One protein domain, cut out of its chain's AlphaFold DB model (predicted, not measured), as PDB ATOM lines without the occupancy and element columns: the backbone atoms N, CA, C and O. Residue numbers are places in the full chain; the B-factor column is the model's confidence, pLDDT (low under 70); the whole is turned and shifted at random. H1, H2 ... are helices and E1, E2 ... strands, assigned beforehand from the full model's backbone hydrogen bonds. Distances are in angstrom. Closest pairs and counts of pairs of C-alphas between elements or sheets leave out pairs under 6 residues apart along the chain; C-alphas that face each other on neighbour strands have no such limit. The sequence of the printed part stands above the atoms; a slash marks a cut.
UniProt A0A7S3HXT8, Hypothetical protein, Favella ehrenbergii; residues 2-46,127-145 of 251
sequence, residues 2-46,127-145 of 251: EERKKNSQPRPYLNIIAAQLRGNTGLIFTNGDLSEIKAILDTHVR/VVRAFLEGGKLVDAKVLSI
ATOM      1  N   GLU A   2       6.438   8.540  41.976       52.91
ATOM      2  CA  GLU A   2       4.976   8.668  41.860       52.91
ATOM      3  C   GLU A   2       4.483   9.969  41.200       52.91
ATOM      4  O   GLU A   2       3.536   9.932  40.420       52.91
ATOM      5  N   GLU A   3       5.165  11.100  41.395       54.66
ATOM      6  CA  GLU A   3       4.832  12.363  40.705       54.66
ATOM      7  C   GLU A   3       5.138  12.321  39.198       54.66
ATOM      8  O   GLU A   3       4.373  12.831  38.382       54.66
ATOM      9  N   ARG A   4       6.207  11.615  38.798       57.28
ATOM     10  CA  ARG A   4       6.533  11.372  37.380       57.28
ATOM     11  C   ARG A   4       5.502  10.480  36.691       57.28
ATOM     12  O   ARG A   4       5.285  10.634  35.496       57.28
ATOM     13  N   LYS A   5       4.859   9.576  37.437       58.34
ATOM     14  CA  LYS A   5       3.810   8.684  36.925       58.34
ATOM     15  C   LYS A   5       2.510   9.443  36.633       58.34
ATOM     16  O   LYS A   5       1.840   9.115  35.662       58.34
ATOM     17  N   LYS A   6       2.191  10.482  37.417       57.03
ATOM     18  CA  LYS A   6       0.996  11.330  37.227       57.03
ATOM     19  C   LYS A   6       1.086  12.257  36.006       57.03
ATOM     20  O   LYS A   6       0.072  12.486  35.361       57.03
ATOM     21  N   ASN A   7       2.289  12.712  35.646       61.72
ATOM     22  CA  ASN A   7       2.526  13.559  34.465       61.72
ATOM     23  C   ASN A   7       3.038  12.785  33.236       61.72
ATOM     24  O   ASN A   7       3.420  13.393  32.234       61.72
ATOM     25  N   SER A   8       3.085  11.451  33.292       54.25
ATOM     26  CA  SER A   8       3.567  10.636  32.177       54.25
ATOM     27  C   SER A   8       2.481  10.517  31.112       54.25
ATOM     28  O   SER A   8       1.581   9.687  31.204       54.25
ATOM     29  N   GLN A   9       2.563  11.360  30.087       68.44
ATOM     30  CA  GLN A   9       1.810  11.143  28.857       68.44
ATOM     31  C   GLN A   9       2.541  10.087  28.012       68.44
ATOM     32  O   GLN A   9       3.736  10.261  27.737       68.44
ATOM     33  N   PRO A  10       1.870   9.002  27.582       60.09
ATOM     34  CA  PRO A  10       2.479   8.012  26.708       60.09
ATOM     35  C   PRO A  10       2.740   8.652  25.345       60.09
ATOM     36  O   PRO A  10       1.829   8.872  24.551       60.09
ATOM     37  N   ARG A  11       4.006   8.976  25.073       66.94
ATOM     38  CA  ARG A  11       4.441   9.409  23.746       66.94
ATOM     39  C   ARG A  11       4.841   8.162  22.954       66.94
ATOM     40  O   ARG A  11       5.884   7.581  23.264       66.94
ATOM     41  N   PRO A  12       4.060   7.745  21.942       66.62
ATOM     42  CA  PRO A  12       4.293   6.489  21.222       66.62
ATOM     43  C   PRO A  12       5.676   6.432  20.557       66.62
ATOM     44  O   PRO A  12       6.279   5.368  20.443       66.62
ATOM     45  N   TYR A  13       6.229   7.592  20.204       69.56
ATOM     46  CA  TYR A  13       7.517   7.716  19.525       69.56
ATOM     47  C   TYR A  13       8.738   7.501  20.437       69.56
ATOM     48  O   TYR A  13       9.828   7.241  19.935       69.56
ATOM     49  N   LEU A  14       8.584   7.547  21.769       72.12
ATOM     50  CA  LEU A  14       9.709   7.351  22.700       72.12
ATOM     51  C   LEU A  14      10.242   5.914  22.689       72.12
ATOM     52  O   LEU A  14      11.443   5.708  22.859       72.12
ATOM     53  N   ASN A  15       9.379   4.930  22.431       76.00
ATOM     54  CA  ASN A  15       9.788   3.528  22.327       76.00
ATOM     55  C   ASN A  15      10.722   3.300  21.128       76.00
ATOM     56  O   ASN A  15      11.659   2.508  21.208       76.00
ATOM     57  N   ILE A  16      10.498   4.041  20.038       78.88
ATOM     58  CA  ILE A  16      11.312   3.975  18.820       78.88
ATOM     59  C   ILE A  16      12.712   4.546  19.089       78.88
ATOM     60  O   ILE A  16      13.713   3.957  18.686       78.88
ATOM     61  N   ILE A  17      12.791   5.654  19.834       79.19
ATOM     62  CA  ILE A  17      14.062   6.266  20.243       79.19
ATOM     63  C   ILE A  17      14.830   5.328  21.183       79.19
ATOM     64  O   ILE A  17      16.025   5.110  20.996       79.19
ATOM     65  N   ALA A  18      14.147   4.733  22.166       79.31
ATOM     66  CA  ALA A  18      14.767   3.850  23.153       79.31
ATOM     67  C   ALA A  18      15.483   2.649  22.514       79.31
ATOM     68  O   ALA A  18      16.540   2.239  22.991       79.31
ATOM     69  N   ALA A  19      14.965   2.121  21.401       81.88
ATOM     70  CA  ALA A  19      15.603   1.026  20.674       81.88
ATOM     71  C   ALA A  19      16.975   1.403  20.073       81.88
ATOM     72  O   ALA A  19      17.841   0.533  19.937       81.88
ATOM     73  N   GLN A  20      17.178   2.682  19.740       80.69
ATOM     74  CA  GLN A  20      18.388   3.198  19.086       80.69
ATOM     75  C   GLN A  20      19.459   3.707  20.061       80.69
ATOM     76  O   GLN A  20      20.616   3.877  19.669       80.69
ATOM     77  N   LEU A  21      19.115   3.910  21.335       81.81
ATOM     78  CA  LEU A  21      20.037   4.374  22.374       81.81
ATOM     79  C   LEU A  21      20.958   3.243  22.859       81.81
ATOM     80  O   LEU A  21      20.797   2.704  23.954       81.81
ATOM     81  N   ARG A  22      21.927   2.850  22.024       82.44
ATOM     82  CA  ARG A  22      22.926   1.817  22.340       82.44
ATOM     83  C   ARG A  22      24.346   2.370  22.267       82.44
ATOM     84  O   ARG A  22      24.768   2.887  21.235       82.44
ATOM     85  N   GLY A  23      25.114   2.163  23.336       83.44
ATOM     86  CA  GLY A  23      26.505   2.611  23.437       83.44
ATOM     87  C   GLY A  23      26.619   4.110  23.721       83.44
ATOM     88  O   GLY A  23      25.776   4.682  24.407       83.44
ATOM     89  N   ASN A  24      27.665   4.749  23.195       83.38
ATOM     90  CA  ASN A  24      27.893   6.186  23.353       83.38
ATOM     91  C   ASN A  24      26.978   6.986  22.407       83.38
ATOM     92  O   ASN A  24      27.385   7.363  21.310       83.38
ATOM     93  N   THR A  25      25.718   7.170  22.806       85.00
ATOM     94  CA  THR A  25      24.691   7.881  22.029       85.00
ATOM     95  C   THR A  25      24.120   9.036  22.843       85.00
ATOM     96  O   THR A  25      23.829   8.884  24.027       85.00
ATOM     97  N   GLY A  26      23.990  10.199  22.205       85.88
ATOM     98  CA  GLY A  26      23.371  11.396  22.771       85.88
ATOM     99  C   GLY A  26      22.082  11.750  22.035       85.88
ATOM    100  O   GLY A  26      21.872  11.323  20.901       85.88
ATOM    101  N   LEU A  27      21.224  12.536  22.685       87.12
ATOM    102  CA  LEU A  27      20.016  13.098  22.084       87.12
ATOM    103  C   LEU A  27      20.218  14.597  21.874       87.12
ATOM    104  O   LEU A  27      20.583  15.303  22.813       87.12
ATOM    105  N   ILE A  28      19.961  15.067  20.657       87.06
ATOM    106  CA  ILE A  28      19.987  16.486  20.302       87.06
ATOM    107  C   ILE A  28      18.554  16.878  19.958       87.06
ATOM    108  O   ILE A  28      17.943  16.289  19.068       87.06
ATOM    109  N   PHE A  29      18.015  17.845  20.694       88.62
ATOM    110  CA  PHE A  29      16.711  18.433  20.411       88.62
ATOM    111  C   PHE A  29      16.926  19.773  19.730       88.62
ATOM    112  O   PHE A  29      17.751  20.572  20.171       88.62
ATOM    113  N   THR A  30      16.182  20.008  18.662       87.31
ATOM    114  CA  THR A  30      16.283  21.220  17.865       87.31
ATOM    115  C   THR A  30      14.921  21.595  17.306       87.31
ATOM    116  O   THR A  30      14.084  20.722  17.081       87.31
ATOM    117  N   ASN A  31      14.721  22.893  17.096       87.88
ATOM    118  CA  ASN A  31      13.553  23.449  16.419       87.88
ATOM    119  C   ASN A  31      13.884  23.934  14.994       87.88
ATOM    120  O   ASN A  31      12.984  24.404  14.309       87.88
ATOM    121  N   GLY A  32      15.160  23.897  14.594       84.69
ATOM    122  CA  GLY A  32      15.624  24.334  13.274       84.69
ATOM    123  C   GLY A  32      15.758  23.184  12.279       84.69
ATOM    124  O   GLY A  32      15.510  22.023  12.618       84.69
ATOM    125  N   ASP A  33      16.204  23.512  11.068       85.12
ATOM    126  CA  ASP A  33      16.359  22.548   9.984       85.12
ATOM    127  C   ASP A  33      17.460  21.519  10.267       85.12
ATOM    128  O   ASP A  33      18.575  21.822  10.703       85.12
ATOM    129  N   LEU A  34      17.150  20.254   9.986       83.50
ATOM    130  CA  LEU A  34      18.039  19.125  10.268       83.50
ATOM    131  C   LEU A  34      19.315  19.152   9.414       83.50
ATOM    132  O   LEU A  34      20.376  18.713   9.869       83.50
ATOM    133  N   SER A  35      19.220  19.680   8.193       83.44
ATOM    134  CA  SER A  35      20.342  19.798   7.257       83.44
ATOM    135  C   SER A  35      21.395  20.791   7.749       83.44
ATOM    136  O   SER A  35      22.587  20.482   7.729       83.44
ATOM    137  N   GLU A  36      20.971  21.945   8.266       85.31
ATOM    138  CA  GLU A  36      21.876  22.964   8.811       85.31
ATOM    139  C   GLU A  36      22.616  22.443  10.043       85.31
ATOM    140  O   GLU A  36      23.824  22.617  10.191       85.31
ATOM    141  N   ILE A  37      21.909  21.719  10.909       85.88
ATOM    142  CA  ILE A  37      22.494  21.141  12.122       85.88
ATOM    143  C   ILE A  37      23.529  20.088  11.767       85.88
ATOM    144  O   ILE A  37      24.588  20.040  12.391       85.88
ATOM    145  N   LYS A  38      23.259  19.262  10.753       84.38
ATOM    146  CA  LYS A  38      24.247  18.314  10.238       84.38
ATOM    147  C   LYS A  38      25.498  19.047   9.743       84.38
ATOM    148  O   LYS A  38      26.593  18.656  10.135       84.38
ATOM    149  N   ALA A  39      25.345  20.141   8.995       85.56
ATOM    150  CA  ALA A  39      26.474  20.949   8.527       85.56
ATOM    151  C   ALA A  39      27.285  21.567   9.686       85.56
ATOM    152  O   ALA A  39      28.518  21.529   9.678       85.56
ATOM    153  N   ILE A  40      26.614  22.068  10.728       87.69
ATOM    154  CA  ILE A  40      27.269  22.591  11.938       87.69
ATOM    155  C   ILE A  40      28.043  21.476  12.660       87.69
ATOM    156  O   ILE A  40      29.200  21.661  13.045       87.69
ATOM    157  N   LEU A  41      27.431  20.300  12.823       86.06
ATOM    158  CA  LEU A  41      28.066  19.143  13.460       86.06
ATOM    159  C   LEU A  41      29.276  18.634  12.666       86.06
ATOM    160  O   LEU A  41      30.275  18.251  13.273       86.06
ATOM    161  N   ASP A  42      29.198  18.656  11.335       85.00
ATOM    162  CA  ASP A  42      30.299  18.275  10.451       85.00
ATOM    163  C   ASP A  42      31.426  19.320  10.427       85.00
ATOM    164  O   ASP A  42      32.574  18.956  10.192       85.00
ATOM    165  N   THR A  43      31.139  20.588  10.736       87.88
ATOM    166  CA  THR A  43      32.163  21.643  10.867       87.88
ATOM    167  C   THR A  43      32.953  21.507  12.172       87.88
ATOM    168  O   THR A  43      34.152  21.783  12.233       87.88
ATOM    169  N   HIS A  44      32.298  21.063  13.247       85.44
ATOM    170  CA  HIS A  44      32.921  20.913  14.559       85.44
ATOM    171  C   HIS A  44      33.674  19.589  14.696       85.44
ATOM    172  O   HIS A  44      33.270  18.671  15.414       85.44
ATOM    173  N   VAL A  45      34.829  19.533  14.045       86.25
ATOM    174  CA  VAL A  45      35.755  18.405  14.111       86.25
ATOM    175  C   VAL A  45      36.886  18.706  15.087       86.25
ATOM    176  O   VAL A  45      37.448  19.801  15.093       86.25
ATOM    177  N   ARG A  46      37.249  17.728  15.927       87.69
ATOM    178  CA  ARG A  46      38.467  17.806  16.748       87.69
ATOM    179  C   ARG A  46      39.444  16.711  16.371       87.69
ATOM    180  O   ARG A  46      39.082  15.534  16.355       87.69
ATOM    181  N   VAL A 127      28.702  11.884  14.769       84.06
ATOM    182  CA  VAL A 127      28.003  11.285  13.632       84.06
ATOM    183  C   VAL A 127      26.530  11.123  13.986       84.06
ATOM    184  O   VAL A 127      26.177  10.357  14.886       84.06
ATOM    185  N   VAL A 128      25.667  11.827  13.256       85.69
ATOM    186  CA  VAL A 128      24.217  11.630  13.338       85.69
ATOM    187  C   VAL A 128      23.898  10.239  12.795       85.69
ATOM    188  O   VAL A 128      24.245   9.923  11.662       85.69
ATOM    189  N   ARG A 129      23.269   9.386  13.610       85.50
ATOM    190  CA  ARG A 129      22.840   8.041  13.185       85.50
ATOM    191  C   ARG A 129      21.446   8.055  12.582       85.50
ATOM    192  O   ARG A 129      21.231   7.536  11.503       85.50
ATOM    193  N   ALA A 130      20.505   8.647  13.296       85.81
ATOM    194  CA  ALA A 130      19.120   8.733  12.883       85.81
ATOM    195  C   ALA A 130      18.523  10.027  13.417       85.81
ATOM    196  O   ALA A 130      18.982  10.557  14.434       85.81
ATOM    197  N   PHE A 131      17.484  10.497  12.749       86.56
ATOM    198  CA  PHE A 131      16.677  11.618  13.197       86.56
ATOM    199  C   PHE A 131      15.212  11.193  13.264       86.56
ATOM    200  O   PHE A 131      14.783  10.238  12.612       86.56
ATOM    201  N   LEU A 132      14.455  11.875  14.116       85.38
ATOM    202  CA  LEU A 132      13.028  11.650  14.278       85.38
ATOM    203  C   LEU A 132      12.299  12.903  13.812       85.38
ATOM    204  O   LEU A 132      12.430  13.952  14.435       85.38
ATOM    205  N   GLU A 133      11.491  12.766  12.770       83.31
ATOM    206  CA  GLU A 133      10.679  13.852  12.228       83.31
ATOM    207  C   GLU A 133       9.258  13.342  11.971       83.31
ATOM    208  O   GLU A 133       9.062  12.224  11.487       83.31
ATOM    209  N   GLY A 134       8.241  14.102  12.390       79.38
ATOM    210  CA  GLY A 134       6.834  13.713  12.211       79.38
ATOM    211  C   GLY A 134       6.458  12.348  12.814       79.38
ATOM    212  O   GLY A 134       5.521  11.700  12.352       79.38
ATOM    213  N   GLY A 135       7.208  11.868  13.814       77.62
ATOM    214  CA  GLY A 135       6.985  10.563  14.440       77.62
ATOM    215  C   GLY A 135       7.554   9.360  13.678       77.62
ATOM    216  O   GLY A 135       7.297   8.219  14.070       77.62
ATOM    217  N   LYS A 136       8.343   9.583  12.621       81.44
ATOM    218  CA  LYS A 136       9.059   8.535  11.883       81.44
ATOM    219  C   LYS A 136      10.556   8.650  12.127       81.44
ATOM    220  O   LYS A 136      11.107   9.746  12.142       81.44
ATOM    221  N   LEU A 137      11.200   7.503  12.328       83.88
ATOM    222  CA  LEU A 137      12.647   7.427  12.460       83.88
ATOM    223  C   LEU A 137      13.254   7.220  11.078       83.88
ATOM    224  O   LEU A 137      12.917   6.254  10.392       83.88
ATOM    225  N   VAL A 138      14.130   8.136  10.688       85.62
ATOM    226  CA  VAL A 138      14.783   8.149   9.381       85.62
ATOM    227  C   VAL A 138      16.292   8.073   9.587       85.62
ATOM    228  O   VAL A 138      16.839   8.622  10.547       85.62
ATOM    229  N   ASP A 139      16.963   7.339   8.704       85.06
ATOM    230  CA  ASP A 139      18.416   7.182   8.727       85.06
ATOM    231  C   ASP A 139      19.112   8.468   8.255       85.06
ATOM    232  O   ASP A 139      18.650   9.144   7.331       85.06
ATOM    233  N   ALA A 140      20.265   8.792   8.842       83.62
ATOM    234  CA  ALA A 140      20.994  10.028   8.538       83.62
ATOM    235  C   ALA A 140      21.518  10.114   7.091       83.62
ATOM    236  O   ALA A 140      21.914  11.191   6.635       83.62
ATOM    237  N   LYS A 141      21.494   8.995   6.356       82.56
ATOM    238  CA  LYS A 141      21.823   8.933   4.926       82.56
ATOM    239  C   LYS A 141      20.872   9.752   4.058       82.56
ATOM    240  O   LYS A 141      21.301  10.292   3.044       82.56
ATOM    241  N   VAL A 142      19.609   9.888   4.464       82.50
ATOM    242  CA  VAL A 142      18.620  10.678   3.711       82.50
ATOM    243  C   VAL A 142      18.978  12.168   3.737       82.50
ATOM    244  O   VAL A 142      18.811  12.856   2.741       82.50
ATOM    245  N   LEU A 143      19.588  12.646   4.827       79.94
ATOM    246  CA  LEU A 143      20.081  14.027   4.952       79.94
ATOM    247  C   LEU A 143      21.329  14.316   4.102       79.94
ATOM    248  O   LEU A 143      21.863  15.415   4.163       79.94
ATOM    249  N   SER A 144      21.910  13.323   3.429       77.38
ATOM    250  CA  SER A 144      23.034  13.531   2.494       77.38
ATOM    251  C   SER A 144      22.596  13.561   1.036       77.38
ATOM    252  O   SER A 144      23.453  13.710   0.178       77.38
ATOM    253  N   ILE A 145      21.299  13.415   0.753       82.12
ATOM    254  CA  ILE A 145      20.790  13.533  -0.611       82.12
ATOM    255  C   ILE A 145      20.851  15.007  -0.999       82.12
ATOM    256  O   ILE A 145      20.236  15.852  -0.343       82.12
TER     257      ILE A 145
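This is residues 2 to 46 and 127 to 145 of the 251 residues of the protein "Hypothetical protein" of Favella ehrenbergii (UniProt A0A7S3HXT8). A small two-stranded hairpin, E1 and E2, lies near the middle of a loose model, with H2 near it and H3 set off from E2 at the far end of a long loop, residues 21 to 33. Residues 2 to 10, of which 2 to 6 belong to H1, stick out as a free tail that adds to the length. The printed part has 64 residues with three named helices and two named strands in the order H1, H2, H3, E1, E2, the strands antiparallel; the class is mixed, helices and strands, with under half of the residues in named elements. The whole is loose, with a radius of gyration of the C-alphas of 14.3 A, and spans 43 by 26 by 22 A.

H1, residues 2 to 6, begins at C-alpha 2 (4.976, 8.668, 41.860). H2 is residues 14 to 20, 10.3 A long. H3, residues 34 to 43, is 14.4 A long and ends at C-alpha 43 (32.163, 21.643, 10.867). E1 is residues 130 to 133, 9.9 A long. E2, residues 136 to 139, is 10.0 A long and ends at C-alpha 139 (18.416, 7.182, 8.727).

E1 and E2 form a hairpin, antiparallel at 148 degrees, with N 131 and O 138 at 3.0 A and N 138 and O 131 at 2.9 A, within hydrogen-bond range. The closest C-alphas of H2 and E2, those of Ile 16 and Leu 137, are 7.4 A apart. H2 and E1 are near each other, with 5 pairs of C-alphas within 10 A. H3 and E2 are apart. H1 is apart from H2, H3, E1 and E2. Every O i to N i+4 pair is within hydrogen-bond range in H1 and H3, and 2 of 3 in H2.

The C-alphas farthest apart, those of Glu 2 and Ile 145, are 45.6 A apart. Residues 47 to 126 are not printed, and C-alphas 46 and 127 are 12.7 A apart across the cut. The link from H2 to H3 is long. Residues 2 to 13 have pLDDT under 70; the mean of the printed part is 79.3.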